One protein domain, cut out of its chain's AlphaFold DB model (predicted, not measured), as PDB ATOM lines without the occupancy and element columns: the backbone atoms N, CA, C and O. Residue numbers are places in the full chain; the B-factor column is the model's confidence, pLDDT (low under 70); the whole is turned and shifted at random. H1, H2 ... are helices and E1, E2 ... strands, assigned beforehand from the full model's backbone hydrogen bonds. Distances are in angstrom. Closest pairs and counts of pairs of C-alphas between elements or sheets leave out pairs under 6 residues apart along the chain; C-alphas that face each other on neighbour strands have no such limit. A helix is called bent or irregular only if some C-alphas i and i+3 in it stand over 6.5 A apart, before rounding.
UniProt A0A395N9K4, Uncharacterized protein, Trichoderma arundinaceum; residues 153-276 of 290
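AT A GLANCE: This is residues 153 to 276 of the 290 residues of an uncharacterized protein of Trichoderma arundinaceum (UniProt A0A395N9K4). A small strand hairpin, E1 and E2, sits by a long helical hairpin, H3 and H4, with E1 by the last part of H4, H1 near E2, and four-residue H2 between H1 and H3 along the chain. A long link then leads away to a separate small lobe holding H5. The printed part has 124 residues, ordered H1 H2 H3 H4 E1 E2 H5, is mostly helix, and its sheet E1 - E2 is antiparallel. It is only just loose, close to compact, with a radius of gyration of the C-alphas of 16.7 A and spans of 48 by 38 by 22 A.

IN THESE COORDINATES: Find E1 at residues 229 to 232 and E2 at 238 to 243. H3, residues 176 to 198, runs 34.0 A from C-alpha 176 at (201.400, 293.793, 268.544); H4, residues 203 to 223, runs 30.3 A. H1 is residues 160 to 168, H2 170 to 173, only just irregular with C-alphas 170 and 173 6.6 A apart. H5, residues 258 to 267, ends at (196.722, 275.988, 238.740).

HOW THE PARTS SIT: Across the hairpin E1 and E2, N 230 and O 242 are within hydrogen-bond range at 2.8 A. The closest C-alphas of H4 and E1, Pro 218 and Ile 231, are 6.0 A apart. H3 and H4 touch, closest at C-alphas Ala 196 and Ile 209, 6.0 A, opposite ways at a shallow tilt of 4 degrees. H1 and H3 are close but not clearly touching, closest at C-alphas Cys 162 and Arg 183, 7.3 A. H5 is apart from H4 and E1, for instance. Every O i to N i+4 pair is within range in H1, H3 and H5, and 15 of 17 in H4; H2 is too short for one.

THE WHOLE: The C-alphas farthest apart, Asp 202 and Gly 275, are 49.8 A apart. The printed part has no cut; the link from E2 to H5 is long. Look for pLDDT under 70 at residues 155 to 156, 235 to 237 and 255 to 256.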
ATOM      1  N   SER A 153     183.334 282.960 255.097       79.06
ATOM      2  CA  SER A 153     182.017 283.241 254.520       79.06
ATOM      3  C   SER A 153     181.231 284.217 255.387       79.06
ATOM      4  O   SER A 153     181.362 284.205 256.608       79.06
ATOM      5  N   VAL A 154     180.330 284.984 254.769       72.75
ATOM      6  CA  VAL A 154     179.396 285.884 255.466       72.75
ATOM      7  C   VAL A 154     178.551 285.187 256.543       72.75
ATOM      8  O   VAL A 154     178.115 285.835 257.484       72.75
ATOM      9  N   ALA A 155     178.330 283.875 256.425       67.31
ATOM     10  CA  ALA A 155     177.594 283.092 257.418       67.31
ATOM     11  C   ALA A 155     178.391 282.829 258.714       67.31
ATOM     12  O   ALA A 155     177.822 282.355 259.694       67.31
ATOM     13  N   CYS A 156     179.696 283.119 258.726       67.06
ATOM     14  CA  CYS A 156     180.613 282.818 259.823       67.06
ATOM     15  C   CYS A 156     181.017 284.086 260.584       67.06
ATOM     16  O   CYS A 156     180.985 285.200 260.050       67.06
ATOM     17  N   ASN A 157     181.501 283.930 261.818       73.94
ATOM     18  CA  ASN A 157     182.072 285.056 262.547       73.94
ATOM     19  C   ASN A 157     183.417 285.441 261.898       73.94
ATOM     20  O   ASN A 157     184.285 284.582 261.761       73.94
ATOM     21  N   PRO A 158     183.653 286.707 261.500       78.88
ATOM     22  CA  PRO A 158     184.947 287.123 260.945       78.88
ATOM     23  C   PRO A 158     186.124 286.853 261.889       78.88
ATOM     24  O   PRO A 158     187.237 286.626 261.428       78.88
ATOM     25  N   MET A 159     185.884 286.798 263.202       84.31
ATOM     26  CA  MET A 159     186.908 286.452 264.189       84.31
ATOM     27  C   MET A 159     187.359 284.987 264.139       84.31
ATOM     28  O   MET A 159     188.417 284.680 264.689       84.31
ATOM     29  N   ASP A 160     186.635 284.096 263.455       73.94
ATOM     30  CA  ASP A 160     187.084 282.713 263.246       73.94
ATOM     31  C   ASP A 160     188.406 282.670 262.451       73.94
ATOM     32  O   ASP A 160     189.238 281.792 262.675       73.94
ATOM     33  N   VAL A 161     188.666 283.682 261.611       78.75
ATOM     34  CA  VAL A 161     189.947 283.844 260.905       78.75
ATOM     35  C   VAL A 161     191.099 284.062 261.894       78.75
ATOM     36  O   VAL A 161     192.172 283.486 261.723       78.75
ATOM     37  N   CYS A 162     190.897 284.848 262.962       82.31
ATOM     38  CA  CYS A 162     191.919 285.021 264.001       82.31
ATOM     39  C   CYS A 162     192.248 283.706 264.700       82.31
ATOM     40  O   CYS A 162     193.415 283.443 264.965       82.31
ATOM     41  N   LEU A 163     191.234 282.888 264.983       76.12
ATOM     42  CA  LEU A 163     191.445 281.597 265.627       76.12
ATOM     43  C   LEU A 163     192.265 280.661 264.736       76.12
ATOM     44  O   LEU A 163     193.173 279.996 265.226       76.12
ATOM     45  N   TRP A 164     191.988 280.647 263.430       80.75
ATOM     46  CA  TRP A 164     192.788 279.899 262.456       80.75
ATOM     47  C   TRP A 164     194.250 280.380 262.418       80.75
ATOM     48  O   TRP A 164     195.167 279.561 262.462       80.75
ATOM     49  N   ILE A 165     194.482 281.695 262.412       79.38
ATOM     50  CA  ILE A 165     195.833 282.282 262.435       79.38
ATOM     51  C   ILE A 165     196.593 281.896 263.705       79.38
ATOM     52  O   ILE A 165     197.769 281.541 263.624       79.38
ATOM     53  N   GLU A 166     195.942 281.982 264.865       78.88
ATOM     54  CA  GLU A 166     196.538 281.660 266.165       78.88
ATOM     55  C   GLU A 166     196.837 280.157 266.287       78.88
ATOM     56  O   GLU A 166     197.914 279.786 266.757       78.88
ATOM     57  N   ASP A 167     195.940 279.293 265.799       71.19
ATOM     58  CA  ASP A 167     196.144 277.839 265.758       71.19
ATOM     59  C   ASP A 167     197.346 277.453 264.885       71.19
ATOM     60  O   ASP A 167     198.214 276.683 265.305       71.19
ATOM     61  N   LYS A 168     197.443 278.033 263.683       75.38
ATOM     62  CA  LYS A 168     198.572 277.790 262.772       75.38
ATOM     63  C   LYS A 168     199.843 278.538 263.170       75.38
ATOM     64  O   LYS A 168     200.925 278.213 262.685       75.38
ATOM     65  N   GLY A 169     199.744 279.493 264.093       77.94
ATOM     66  CA  GLY A 169     200.865 280.281 264.594       77.94
ATOM     67  C   GLY A 169     201.401 281.310 263.598       77.94
ATOM     68  O   GLY A 169     202.549 281.737 263.744       77.94
ATOM     69  N   TYR A 170     200.602 281.727 262.611       84.31
ATOM     70  CA  TYR A 170     200.996 282.759 261.643       84.31
ATOM     71  C   TYR A 170     201.188 284.130 262.308       84.31
ATOM     72  O   TYR A 170     201.982 284.949 261.850       84.31
ATOM     73  N   ASP A 171     200.534 284.369 263.446       88.81
ATOM     74  CA  ASP A 171     200.666 285.603 264.224       88.81
ATOM     75  C   ASP A 171     202.025 285.749 264.934       88.81
ATOM     76  O   ASP A 171     202.336 286.820 265.464       88.81
ATOM     77  N   ARG A 172     202.852 284.696 264.990       89.00
ATOM     78  CA  ARG A 172     204.154 284.719 265.687       89.00
ATOM     79  C   ARG A 172     205.128 285.733 265.094       89.00
ATOM     80  O   ARG A 172     206.003 286.218 265.804       89.00
ATOM     81  N   ARG A 173     204.964 286.053 263.809       86.75
ATOM     82  CA  ARG A 173     205.803 287.000 263.060       86.75
ATOM     83  C   ARG A 173     205.249 288.424 263.068       86.75
ATOM     84  O   ARG A 173     205.854 289.309 262.472       86.75
ATOM     85  N   TRP A 174     204.101 288.649 263.707       92.88
ATOM     86  CA  TRP A 174     203.418 289.938 263.682       92.88
ATOM     87  C   TRP A 174     203.776 290.779 264.892       92.88
ATOM     88  O   TRP A 174     203.894 290.283 266.018       92.88
ATOM     89  N   THR A 175     203.859 292.086 264.677       94.88
ATOM     90  CA  THR A 175     203.923 293.044 265.773       94.88
ATOM     91  C   THR A 175     202.596 293.073 266.532       94.88
ATOM     92  O   THR A 175     201.545 292.641 266.051       94.88
ATOM     93  N   ARG A 176     202.622 293.609 267.755       94.69
ATOM     94  CA  ARG A 176     201.400 293.793 268.544       94.69
ATOM     95  C   ARG A 176     200.385 294.677 267.811       94.69
ATOM     96  O   ARG A 176     199.198 294.363 267.831       94.69
ATOM     97  N   ASP A 177     200.861 295.724 267.146       95.75
ATOM     98  CA  ASP A 177     200.011 296.669 266.421       95.75
ATOM     99  C   ASP A 177     199.375 296.014 265.194       95.75
ATOM    100  O   ASP A 177     198.178 296.172 264.978       95.75
ATOM    101  N   GLN A 178     200.121 295.175 264.466       95.31
ATOM    102  CA  GLN A 178     199.588 294.376 263.358       95.31
ATOM    103  C   GLN A 178     198.471 293.432 263.809       95.31
ATOM    104  O   GLN A 178     197.438 293.346 263.150       95.31
ATOM    105  N   LYS A 179     198.619 292.769 264.964       94.75
ATOM    106  CA  LYS A 179     197.561 291.906 265.524       94.75
ATOM    107  C   LYS A 179     196.291 292.689 265.846       94.75
ATOM    108  O   LYS A 179     195.189 292.205 265.593       94.75
ATOM    109  N   VAL A 180     196.428 293.890 266.411       95.88
ATOM    110  CA  VAL A 180     195.284 294.764 266.718       95.88
ATOM    111  C   VAL A 180     194.632 295.257 265.428       95.88
ATOM    112  O   VAL A 180     193.420 295.106 265.271       95.88
ATOM    113  N   ALA A 181     195.425 295.781 264.493       95.88
ATOM    114  CA  ALA A 181     194.952 296.280 263.206       95.88
ATOM    115  C   ALA A 181     194.238 295.185 262.403       95.88
ATOM    116  O   ALA A 181     193.155 295.420 261.877       95.88
ATOM    117  N   PHE A 182     194.764 293.958 262.405       96.81
ATOM    118  CA  PHE A 182     194.133 292.819 261.744       96.81
ATOM    119  C   PHE A 182     192.752 292.479 262.331       96.81
ATOM    120  O   PHE A 182     191.798 292.246 261.591       96.81
ATOM    121  N   ARG A 183     192.590 292.514 263.660       96.25
ATOM    122  CA  ARG A 183     191.274 292.306 264.298       96.25
ATOM    123  C   ARG A 183     190.277 293.405 263.926       96.25
ATOM    124  O   ARG A 183     189.110 293.115 263.665       96.25
ATOM    125  N   VAL A 184     190.730 294.659 263.876       96.81
ATOM    126  CA  VAL A 184     189.910 295.797 263.426       96.81
ATOM    127  C   VAL A 184     189.497 295.616 261.962       96.81
ATOM    128  O   VAL A 184     188.316 295.768 261.641       96.81
ATOM    129  N   PHE A 185     190.437 295.207 261.109       97.06
ATOM    130  CA  PHE A 185     190.189 294.882 259.709       97.06
ATOM    131  C   PHE A 185     189.119 293.795 259.556       97.06
ATOM    132  O   PHE A 185     188.179 293.985 258.793       97.06
ATOM    133  N   LEU A 186     189.185 292.696 260.313       95.31
ATOM    134  CA  LEU A 186     188.188 291.619 260.230       95.31
ATOM    135  C   LEU A 186     186.771 292.088 260.586       95.31
ATOM    136  O   LEU A 186     185.804 291.712 259.920       95.31
ATOM    137  N   ILE A 187     186.636 292.939 261.607       94.69
ATOM    138  CA  ILE A 187     185.343 293.525 261.987       94.69
ATOM    139  C   ILE A 187     184.807 294.419 260.863       94.69
ATOM    140  O   ILE A 187     183.618 294.364 260.537       94.69
ATOM    141  N   TRP A 188     185.668 295.249 260.270       95.38
ATOM    142  CA  TRP A 188     185.309 296.103 259.137       95.38
ATOM    143  C   TRP A 188     184.916 295.276 257.904       95.38
ATOM    144  O   TRP A 188     183.815 295.450 257.380       95.38
ATOM    145  N   MET A 189     185.750 294.311 257.507       93.69
ATOM    146  CA  MET A 189     185.517 293.399 256.387       93.69
ATOM    147  C   MET A 189     184.188 292.661 256.556       93.69
ATOM    148  O   MET A 189     183.382 292.610 255.627       93.69
ATOM    149  N   GLY A 190     183.924 292.146 257.760       88.44
ATOM    150  CA  GLY A 190     182.666 291.490 258.094       88.44
ATOM    151  C   GLY A 190     181.461 292.375 257.778       88.44
ATOM    152  O   GLY A 190     180.545 291.928 257.090       88.44
ATOM    153  N   LYS A 191     181.476 293.647 258.199       89.69
ATOM    154  CA  LYS A 191     180.393 294.608 257.915       89.69
ATOM    155  C   LYS A 191     180.219 294.866 256.419       89.69
ATOM    156  O   LYS A 191     179.089 294.867 255.933       89.69
ATOM    157  N   VAL A 192     181.322 295.058 255.697       87.69
ATOM    158  CA  VAL A 192     181.326 295.330 254.251       87.69
ATOM    159  C   VAL A 192     180.739 294.156 253.461       87.69
ATOM    160  O   VAL A 192     179.897 294.344 252.582       87.69
ATOM    161  N   VAL A 193     181.122 292.927 253.811       83.88
ATOM    162  CA  VAL A 193     180.614 291.716 253.154       83.88
ATOM    163  C   VAL A 193     179.154 291.431 253.532       83.88
ATOM    164  O   VAL A 193     178.360 291.073 252.662       83.88
ATOM    165  N   HIS A 194     178.752 291.665 254.786       83.25
ATOM    166  CA  HIS A 194     177.346 291.561 255.201       83.25
ATOM    167  C   HIS A 194     176.447 292.570 254.484       83.25
ATOM    168  O   HIS A 194     175.316 292.237 254.132       83.25
ATOM    169  N   LEU A 195     176.931 293.794 254.252       82.00
ATOM    170  CA  LEU A 195     176.191 294.791 253.482       82.00
ATOM    171  C   LEU A 195     175.940 294.293 252.056       82.00
ATOM    172  O   LEU A 195     174.806 294.349 251.594       82.00
ATOM    173  N   ALA A 196     176.957 293.728 251.399       77.19
ATOM    174  CA  ALA A 196     176.801 293.141 250.069       77.19
ATOM    175  C   ALA A 196     175.747 292.021 250.054       77.19
ATOM    176  O   ALA A 196     174.871 292.007 249.193       77.19
ATOM    177  N   ALA A 197     175.764 291.139 251.057       73.62
ATOM    178  CA  ALA A 197     174.794 290.051 251.173       73.62
ATOM    179  C   ALA A 197     173.339 290.533 251.352       73.62
ATOM    180  O   ALA A 197     172.417 289.843 250.926       73.62
ATOM    181  N   ARG A 198     173.101 291.725 251.922       79.38
ATOM    182  CA  ARG A 198     171.742 292.300 252.041       79.38
ATOM    183  C   ARG A 198     171.136 292.705 250.700       79.38
ATOM    184  O   ARG A 198     169.916 292.755 250.585       79.38
ATOM    185  N   HIS A 199     171.966 292.968 249.696       78.31
ATOM    186  CA  HIS A 199     171.530 293.343 248.353       78.31
ATOM    187  C   HIS A 199     171.435 292.142 247.399       78.31
ATOM    188  O   HIS A 199     171.384 292.333 246.190       78.31
ATOM    189  N   TRP A 200     171.372 290.901 247.907       71.56
ATOM    190  CA  TRP A 200     171.314 289.696 247.063       71.56
ATOM    191  C   TRP A 200     170.139 289.706 246.072       71.56
ATOM    192  O   TRP A 200     170.247 289.182 244.965       71.56
ATOM    193  N   SER A 201     169.019 290.325 246.452       74.44
ATOM    194  CA  SER A 201     167.822 290.450 245.614       74.44
ATOM    195  C   SER A 201     167.888 291.574 244.573       74.44
ATOM    196  O   SER A 201     166.985 291.662 243.747       74.44
ATOM    197  N   ASP A 202     168.917 292.429 244.600       81.75
ATOM    198  CA  ASP A 202     169.145 293.502 243.624       81.75
ATOM    199  C   ASP A 202     170.473 293.264 242.876       81.75
ATOM    200  O   ASP A 202     171.541 293.671 243.342       81.75
ATOM    201  N   PRO A 203     170.431 292.627 241.691       79.50
ATOM    202  CA  PRO A 203     171.631 292.277 240.933       79.50
ATOM    203  C   PRO A 203     172.486 293.475 240.497       79.50
ATOM    204  O   PRO A 203     173.690 293.318 240.281       79.50
ATOM    205  N   ILE A 204     171.885 294.660 240.334       83.19
ATOM    206  CA  ILE A 204     172.603 295.863 239.894       83.19
ATOM    207  C   ILE A 204     173.377 296.442 241.075       83.19
ATOM    208  O   ILE A 204     174.589 296.650 240.966       83.19
ATOM    209  N   ALA A 205     172.707 296.639 242.214       81.25
ATOM    210  CA  ALA A 205     173.364 297.088 243.438       81.25
ATOM    211  C   ALA A 205     174.450 296.096 243.883       81.25
ATOM    212  O   ALA A 205     175.562 296.507 244.215       81.25
ATOM    213  N   LEU A 206     174.167 294.792 243.800       80.12
ATOM    214  CA  LEU A 206     175.110 293.733 244.153       80.12
ATOM    215  C   LEU A 206     176.394 293.802 243.325       80.12
ATOM    216  O   LEU A 206     177.476 293.764 243.899       80.12
ATOM    217  N   ARG A 207     176.296 293.973 241.999       80.69
ATOM    218  CA  ARG A 207     177.473 294.102 241.120       80.69
ATOM    219  C   ARG A 207     178.315 295.333 241.431       80.69
ATOM    220  O   ARG A 207     179.539 295.266 241.354       80.69
ATOM    221  N   ILE A 208     177.678 296.460 241.752       83.06
ATOM    222  CA  ILE A 208     178.388 297.701 242.096       83.06
ATOM    223  C   ILE A 208     179.147 297.517 243.415       83.06
ATOM    224  O   ILE A 208     180.342 297.808 243.479       83.06
ATOM    225  N   ILE A 209     178.473 296.981 244.437       82.81
ATOM    226  CA  ILE A 209     179.065 296.715 245.753       82.81
ATOM    227  C   ILE A 209     180.168 295.660 245.644       82.81
ATOM    228  O   ILE A 209     181.238 295.831 246.216       82.81
ATOM    229  N   GLU A 210     179.952 294.587 244.887       81.06
ATOM    230  CA  GLU A 210     180.945 293.535 244.674       81.06
ATOM    231  C   GLU A 210     182.194 294.079 243.980       81.06
ATOM    232  O   GLU A 210     183.299 293.870 244.477       81.06
ATOM    233  N   LYS A 211     182.033 294.841 242.890       82.44
ATOM    234  CA  LYS A 211     183.160 295.455 242.177       82.44
ATOM    235  C   LYS A 211     183.986 296.355 243.093       82.44
ATOM    236  O   LYS A 211     185.211 296.350 243.002       82.44
ATOM    237  N   HIS A 212     183.325 297.113 243.965       83.81
ATOM    238  CA  HIS A 212     184.002 297.946 244.951       83.81
ATOM    239  C   HIS A 212     184.720 297.090 246.005       83.81
ATOM    240  O   HIS A 212     185.924 297.225 246.202       83.81
ATOM    241  N   ASN A 213     184.020 296.132 246.612       85.88
ATOM    242  CA  ASN A 213     184.556 295.293 247.682       85.88
ATOM    243  C   ASN A 213     185.735 294.420 247.235       85.88
ATOM    244  O   ASN A 213     186.660 294.218 248.018       85.88
ATOM    245  N   ILE A 214     185.710 293.896 246.001       84.94
ATOM    246  CA  ILE A 214     186.809 293.109 245.415       84.94
ATOM    247  C   ILE A 214     188.104 293.925 245.359       84.94
ATOM    248  O   ILE A 214     189.183 293.351 245.463       84.94
ATOM    249  N   GLN A 215     188.013 295.248 245.220       86.12
ATOM    250  CA  GLN A 215     189.184 296.123 245.170       86.12
ATOM    251  C   GLN A 215     189.574 296.647 246.551       86.12
ATOM    252  O   GLN A 215     190.755 296.665 246.877       86.12
ATOM    253  N   GLU A 216     188.607 297.070 247.360       90.62
ATOM    254  CA  GLU A 216     188.899 297.745 248.628       90.62
ATOM    255  C   GLU A 216     189.366 296.791 249.727       90.62
ATOM    256  O   GLU A 216     190.276 297.131 250.474       90.62
ATOM    257  N   ILE A 217     188.803 295.580 249.819       93.62
ATOM    258  CA  ILE A 217     189.193 294.628 250.872       93.62
ATOM    259  C   ILE A 217     190.673 294.218 250.747       93.62
ATOM    260  O   ILE A 217     191.373 294.289 251.759       93.62
ATOM    261  N   PRO A 218     191.189 293.832 249.560       94.12
ATOM    262  CA  PRO A 218     192.614 293.548 249.403       94.12
ATOM    263  C   PRO A 218     193.515 294.758 249.659       94.12
ATOM    264  O   PRO A 218     194.512 294.612 250.356       94.12
ATOM    265  N   LYS A 219     193.147 295.954 249.177       93.31
ATOM    266  CA  LYS A 219     193.929 297.178 249.425       93.31
ATOM    267  C   LYS A 219     194.044 297.491 250.912       93.31
ATOM    268  O   LYS A 219     195.138 297.741 251.400       93.31
ATOM    269  N   GLU A 220     192.926 297.456 251.634       95.12
ATOM    270  CA  GLU A 220     192.925 297.721 253.073       95.12
ATOM    271  C   GLU A 220     193.753 296.663 253.816       95.12
ATOM    272  O   GLU A 220     194.510 296.992 254.727       95.12
ATOM    273  N   PHE A 221     193.687 295.400 253.383       96.25
ATOM    274  CA  PHE A 221     194.513 294.327 253.937       96.25
ATOM    275  C   PHE A 221     196.015 294.554 253.701       96.25
ATOM    276  O   PHE A 221     196.814 294.320 254.608       96.25
ATOM    277  N   GLU A 222     196.417 295.045 252.525       94.81
ATOM    278  CA  GLU A 222     197.819 295.375 252.224       94.81
ATOM    279  C   GLU A 222     198.379 296.440 253.179       94.81
ATOM    280  O   GLU A 222     199.541 296.349 253.585       94.81
ATOM    281  N   THR A 223     197.555 297.400 253.624       95.00
ATOM    282  CA  THR A 223     197.987 298.435 254.587       95.00
ATOM    283  C   THR A 223     198.404 297.871 255.949       95.00
ATOM    284  O   THR A 223     199.170 298.510 256.672       95.00
ATOM    285  N   LEU A 224     197.961 296.654 256.290       94.62
ATOM    286  CA  LEU A 224     198.347 295.970 257.527       94.62
ATOM    287  C   LEU A 224     199.824 295.539 257.519       94.62
ATOM    288  O   LEU A 224     200.392 295.265 258.580       94.62
ATOM    289  N   GLY A 225     200.449 295.453 256.339       92.44
ATOM    290  CA  GLY A 225     201.859 295.097 256.187       92.44
ATOM    291  C   GLY A 225     202.203 293.706 256.726       92.44
ATOM    292  O   GLY A 225     203.290 293.510 257.272       92.44
ATOM    293  N   LEU A 226     201.269 292.752 256.644       93.50
ATOM    294  CA  LEU A 226     201.477 291.392 257.143       93.50
ATOM    295  C   LEU A 226     202.441 290.632 256.211       93.50
ATOM    296  O   LEU A 226     202.186 290.556 255.011       93.50
ATOM    297  N   PRO A 227     203.537 290.048 256.727       91.44
ATOM    298  CA  PRO A 227     204.607 289.502 255.883       91.44
ATOM    299  C   PRO A 227     204.320 288.109 255.295       91.44
ATOM    300  O   PRO A 227     205.074 287.636 254.450       91.44
ATOM    301  N   ASN A 228     203.289 287.420 255.785       91.31
ATOM    302  CA  ASN A 228     203.085 285.977 255.613       91.31
ATOM    303  C   ASN A 228     201.626 285.580 255.328       91.31
ATOM    304  O   ASN A 228     201.273 284.405 255.416       91.31
ATOM    305  N   LEU A 229     200.762 286.548 255.017       92.56
ATOM    306  CA  LEU A 229     199.395 286.298 254.577       92.56
ATOM    307  C   LEU A 229     199.069 287.185 253.382       92.56
ATOM    308  O   LEU A 229     199.471 288.344 253.321       92.56
ATOM    309  N   THR A 230     198.279 286.650 252.465       93.75
ATOM    310  CA  THR A 230     197.596 287.392 251.409       93.75
ATOM    311  C   THR A 230     196.101 287.126 251.480       93.75
ATOM    312  O   THR A 230     195.641 286.188 252.139       93.75
ATOM    313  N   ILE A 231     195.328 287.967 250.801       94.00
ATOM    314  CA  ILE A 231     193.878 287.845 250.744       94.00
ATOM    315  C   ILE A 231     193.414 287.879 249.288       94.00
ATOM    316  O   ILE A 231     193.954 288.625 248.474       94.00
ATOM    317  N   SER A 232     192.402 287.083 248.957       89.69
ATOM    318  CA  SER A 232     191.673 287.191 247.696       89.69
ATOM    319  C   SER A 232     190.178 287.281 247.968       89.69
ATOM    320  O   SER A 232     189.651 286.681 248.909       89.69
ATOM    321  N   LYS A 233     189.476 288.061 247.148       84.12
ATOM    322  CA  LYS A 233     188.022 288.161 247.195       84.12
ATOM    323  C   LYS A 233     187.468 287.762 245.841       84.12
ATOM    324  O   LYS A 233     187.443 288.561 244.912       84.12
ATOM    325  N   ASP A 234     187.015 286.518 245.769       71.31
ATOM    326  CA  ASP A 234     186.611 285.892 244.505       71.31
ATOM    327  C   ASP A 234     185.080 285.869 244.338       71.31
ATOM    328  O   ASP A 234     184.567 285.470 243.297       71.31
ATOM    329  N   SER A 235     184.333 286.276 245.372       69.50
ATOM    330  CA  SER A 235     182.874 286.381 245.327       69.50
ATOM    331  C   SER A 235     182.337 287.422 246.306       69.50
ATOM    332  O   SER A 235     183.030 287.856 247.237       69.50
ATOM    333  N   VAL A 236     181.059 287.769 246.139       68.50
ATOM    334  CA  VAL A 236     180.278 288.620 247.048       68.50
ATOM    335  C   VAL A 236     180.484 288.247 248.517       68.50
ATOM    336  O   VAL A 236     180.791 289.122 249.328       68.50
ATOM    337  N   THR A 237     180.352 286.967 248.866       69.44
ATOM    338  CA  THR A 237     180.215 286.520 250.262       69.44
ATOM    339  C   THR A 237     181.392 285.746 250.817       69.44
ATOM    340  O   THR A 237     181.399 285.480 252.017       69.44
ATOM    341  N   PHE A 238     182.388 285.430 249.988       78.19
ATOM    342  CA  PHE A 238     183.586 284.725 250.424       78.19
ATOM    343  C   PHE A 238     184.833 285.592 250.302       78.19
ATOM    344  O   PHE A 238     184.985 286.380 249.363       78.19
ATOM    345  N   VAL A 239     185.720 285.430 251.274       83.12
ATOM    346  CA  VAL A 239     187.047 286.035 251.309       83.12
ATOM    347  C   VAL A 239     188.038 284.949 251.706       83.12
ATOM    348  O   VAL A 239     187.830 284.260 252.699       83.12
ATOM    349  N   THR A 240     189.096 284.786 250.924       87.75
ATOM    350  CA  THR A 240     190.081 283.719 251.101       87.75
ATOM    351  C   THR A 240     191.372 284.305 251.641       87.75
ATOM    352  O   THR A 240     191.950 285.192 251.020       87.75
ATOM    353  N   PHE A 241     191.857 283.782 252.761       88.31
ATOM    354  CA  PHE A 241     193.161 284.118 253.331       88.31
ATOM    355  C   PHE A 241     194.158 283.031 252.951       88.31
ATOM    356  O   PHE A 241     193.863 281.855 253.135       88.31
ATOM    357  N   THR A 242     195.319 283.392 252.412       90.12
ATOM    358  CA  THR A 242     196.322 282.427 251.937       90.12
ATOM    359  C   THR A 242     197.676 282.704 252.593       90.12
ATOM    360  O   THR A 242     198.156 283.834 252.514       90.12
ATOM    361  N   PRO A 243     198.305 281.710 253.240       87.00
ATOM    362  CA  PRO A 243     199.686 281.807 253.699       87.00
ATOM    363  C   PRO A 243     200.652 282.157 252.566       87.00
ATOM    364  O   PRO A 243     200.565 281.631 251.457       87.00
ATOM    365  N   SER A 244     201.594 283.050 252.851       88.62
ATOM    366  CA  SER A 244     202.589 283.525 251.893       88.62
ATOM    367  C   SER A 244     203.965 283.679 252.546       88.62
ATOM    368  O   SER A 244     204.127 283.505 253.757       88.62
ATOM    369  N   GLY A 245     204.984 283.970 251.733       86.75
ATOM    370  CA  GLY A 245     206.351 284.148 252.220       86.75
ATOM    371  C   GLY A 245     206.882 282.891 252.913       86.75
ATOM    372  O   GLY A 245     206.798 281.796 252.364       86.75
ATOM    373  N   GLU A 246     207.422 283.054 254.122       82.75
ATOM    374  CA  GLU A 246     208.011 281.950 254.900       82.75
ATOM    375  C   GLU A 246     206.993 280.927 255.417       82.75
ATOM    376  O   GLU A 246     207.381 279.801 255.716       82.75
ATOM    377  N   ASP A 247     205.715 281.297 255.515       81.25
ATOM    378  CA  ASP A 247     204.666 280.394 256.001       81.25
ATOM    379  C   ASP A 247     203.830 279.812 254.846       81.25
ATOM    380  O   ASP A 247     202.813 279.152 255.080       81.25
ATOM    381  N   LYS A 248     204.260 280.035 253.592       83.38
ATOM    382  CA  LYS A 248     203.661 279.415 252.407       83.38
ATOM    383  C   LYS A 248     203.701 277.893 252.555       83.38
ATOM    384  O   LYS A 248     204.742 277.310 252.863       83.38
ATOM    385  N   THR A 249     202.568 277.243 252.318       79.19
ATOM    386  CA  THR A 249     202.492 275.784 252.355       79.19
ATOM    387  C   THR A 249     203.241 275.147 251.195       79.19
ATOM    388  O   THR A 249     203.415 275.735 250.128       79.19
ATOM    389  N   VAL A 250     203.654 273.905 251.421       78.81
ATOM    390  CA  VAL A 250     204.326 273.075 250.431       78.81
ATOM    391  C   VAL A 250     203.549 271.771 250.281       78.81
ATOM    392  O   VAL A 250     203.196 271.126 251.270       78.81
ATOM    393  N   ALA A 251     203.267 271.405 249.038       77.31
ATOM    394  CA  ALA A 251     202.560 270.205 248.633       77.31
ATOM    395  C   ALA A 251     203.551 269.106 248.226       77.31
ATOM    396  O   ALA A 251     204.582 269.373 247.615       77.31
ATOM    397  N   TYR A 252     203.209 267.855 248.525       77.31
ATOM    398  CA  TYR A 252     203.953 266.662 248.106       77.31
ATOM    399  C   TYR A 252     203.024 265.787 247.272       77.31
ATOM    400  O   TYR A 252     201.879 265.586 247.691       77.31
ATOM    401  N   ARG A 253     203.468 265.252 246.123       77.00
ATOM    402  CA  ARG A 253     202.569 264.521 245.208       77.00
ATOM    403  C   ARG A 253     201.888 263.336 245.875       77.00
ATOM    404  O   ARG A 253     200.705 263.112 245.645       77.00
ATOM    405  N   ALA A 254     202.588 262.656 246.784       74.56
ATOM    406  CA  ALA A 254     202.056 261.536 247.565       74.56
ATOM    407  C   ALA A 254     200.778 261.870 248.367       74.56
ATOM    408  O   ALA A 254     200.037 260.966 248.743       74.56
ATOM    409  N   ALA A 255     200.499 263.151 248.629       69.62
ATOM    410  CA  ALA A 255     199.291 263.586 249.327       69.62
ATOM    411  C   ALA A 255     198.069 263.769 248.404       69.62
ATOM    412  O   ALA A 255     196.976 264.046 248.907       69.62
ATOM    413  N   PHE A 256     198.223 263.643 247.084       69.31
ATOM    414  CA  PHE A 256     197.201 263.983 246.092       69.31
ATOM    415  C   PHE A 256     197.003 262.859 245.070       69.31
ATOM    416  O   PHE A 256     197.954 262.187 244.670       69.31
ATOM    417  N   THR A 257     195.763 262.662 244.622       76.19
ATOM    418  CA  THR A 257     195.454 261.739 243.516       76.19
ATOM    419  C   THR A 257     196.018 262.268 242.194       76.19
ATOM    420  O   THR A 257     196.269 263.461 242.072       76.19
ATOM    421  N   GLU A 258     196.169 261.427 241.169       74.62
ATOM    422  CA  GLU A 258     196.689 261.863 239.857       74.62
ATOM    423  C   GLU A 258     195.879 263.025 239.252       74.62
ATOM    424  O   GLU A 258     196.453 263.999 238.772       74.62
ATOM    425  N   GLN A 259     194.547 262.981 239.365       74.25
ATOM    426  CA  GLN A 259     193.664 264.064 238.906       74.25
ATOM    427  C   GLN A 259     193.865 265.363 239.700       74.25
ATOM    428  O   GLN A 259     193.773 266.459 239.150       74.25
ATOM    429  N   GLU A 260     194.111 265.259 241.009       76.06
ATOM    430  CA  GLU A 260     194.431 266.419 241.842       76.06
ATOM    431  C   GLU A 260     195.817 266.971 241.504       76.06
ATOM    432  O   GLU A 260     195.970 268.185 241.426       76.06
ATOM    433  N   GLN A 261     196.807 266.105 241.271       79.38
ATOM    434  CA  GLN A 261     198.155 266.505 240.875       79.38
ATOM    435  C   GLN A 261     198.139 267.262 239.548       79.38
ATOM    436  O   GLN A 261     198.706 268.345 239.482       79.38
ATOM    437  N   GLU A 262     197.423 266.762 238.536       81.56
ATOM    438  CA  GLU A 262     197.268 267.452 237.249       81.56
ATOM    439  C   GLU A 262     196.620 268.834 237.424       81.56
ATOM    440  O   GLU A 262     197.068 269.830 236.851       81.56
ATOM    441  N   LEU A 263     195.589 268.928 238.270       81.00
ATOM    442  CA  LEU A 263     194.959 270.207 238.585       81.00
ATOM    443  C   LEU A 263     195.936 271.176 239.272       81.00
ATOM    444  O   LEU A 263     195.921 272.370 238.969       81.00
ATOM    445  N   ILE A 264     196.771 270.684 240.189       81.50
ATOM    446  CA  ILE A 264     197.787 271.484 240.889       81.50
ATOM    447  C   ILE A 264     198.876 271.929 239.916       81.50
ATOM    448  O   ILE A 264     199.200 273.111 239.899       81.50
ATOM    449  N   ASP A 265     199.365 271.034 239.060       88.31
ATOM    450  CA  ASP A 265     200.346 271.337 238.014       88.31
ATOM    451  C   ASP A 265     199.854 272.475 237.098       88.31
ATOM    452  O   ASP A 265     200.631 273.343 236.703       88.31
ATOM    453  N   GLN A 266     198.548 272.529 236.810       87.88
ATOM    454  CA  GLN A 266     197.948 273.579 235.980       87.88
ATOM    455  C   GLN A 266     197.657 274.892 236.723       87.88
ATOM    456  O   GLN A 266     197.659 275.958 236.104       87.88
ATOM    457  N   ARG A 267     197.299 274.837 238.012       86.31
ATOM    458  CA  ARG A 267     196.722 275.988 238.740       86.31
ATOM    459  C   ARG A 267     197.622 276.577 239.814       86.31
ATOM    460  O   ARG A 267     197.505 277.772 240.065       86.31
ATOM    461  N   TRP A 268     198.456 275.753 240.440       89.06
ATOM    462  CA  TRP A 268     199.304 276.099 241.583       89.06
ATOM    463  C   TRP A 268     200.665 275.368 241.542       89.06
ATOM    464  O   TRP A 268     201.074 274.809 242.566       89.06
ATOM    465  N   PRO A 269     201.379 275.328 240.396       90.69
ATOM    466  CA  PRO A 269     202.639 274.589 240.282       90.69
ATOM    467  C   PRO A 269     203.707 275.078 241.272       90.69
ATOM    468  O   PRO A 269     204.569 274.314 241.696       90.69
ATOM    469  N   GLU A 270     203.630 276.339 241.696       88.56
ATOM    470  CA  GLU A 270     204.544 276.967 242.645       88.56
ATOM    471  C   GLU A 270     204.421 276.457 244.090       88.56
ATOM    472  O   GLU A 270     205.175 276.910 244.956       88.56
ATOM    473  N   TYR A 271     203.432 275.610 244.388       84.38
ATOM    474  CA  TYR A 271     203.230 275.023 245.715       84.38
ATOM    475  C   TYR A 271     203.880 273.648 245.867       84.38
ATOM    476  O   TYR A 271     203.900 273.130 246.980       84.38
ATOM    477  N   TRP A 272     204.428 273.056 244.804       87.00
ATOM    478  CA  TRP A 272     205.152 271.794 244.927       87.00
ATOM    479  C   TRP A 272     206.422 271.935 245.761       87.00
ATOM    480  O   TRP A 272     207.114 272.954 245.722       87.00
ATOM    481  N   ALA A 273     206.728 270.889 246.529       82.50
ATOM    482  CA  ALA A 273     208.016 270.770 247.186       82.50
ATOM    483  C   ALA A 273     209.140 270.713 246.143       82.50
ATOM    484  O   ALA A 273     208.934 270.157 245.063       82.50
ATOM    485  N   PRO A 274     210.340 271.218 246.468       83.94
ATOM    486  CA  PRO A 274     211.489 271.079 245.585       83.94
ATOM    487  C   PRO A 274     211.726 269.612 245.200       83.94
ATOM    488  O   PRO A 274     211.917 268.766 246.077       83.94
ATOM    489  N   GLY A 275     211.729 269.314 243.900       83.75
ATOM    490  CA  GLY A 275     211.872 267.964 243.342       83.75
ATOM    491  C   GLY A 275     210.554 267.244 243.031       83.75
ATOM    492  O   GLY A 275     210.584 266.180 242.411       83.75
ATOM    493  N   GLU A 276     209.412 267.813 243.420       81.88
ATOM    494  CA  GLU A 276     208.065 267.319 243.104       81.88
ATOM    495  C   GLU A 276     207.447 268.059 241.902       81.88
ATOM    496  O   GLU A 276     206.313 267.776 241.510       81.88
TER     497      GLU A 276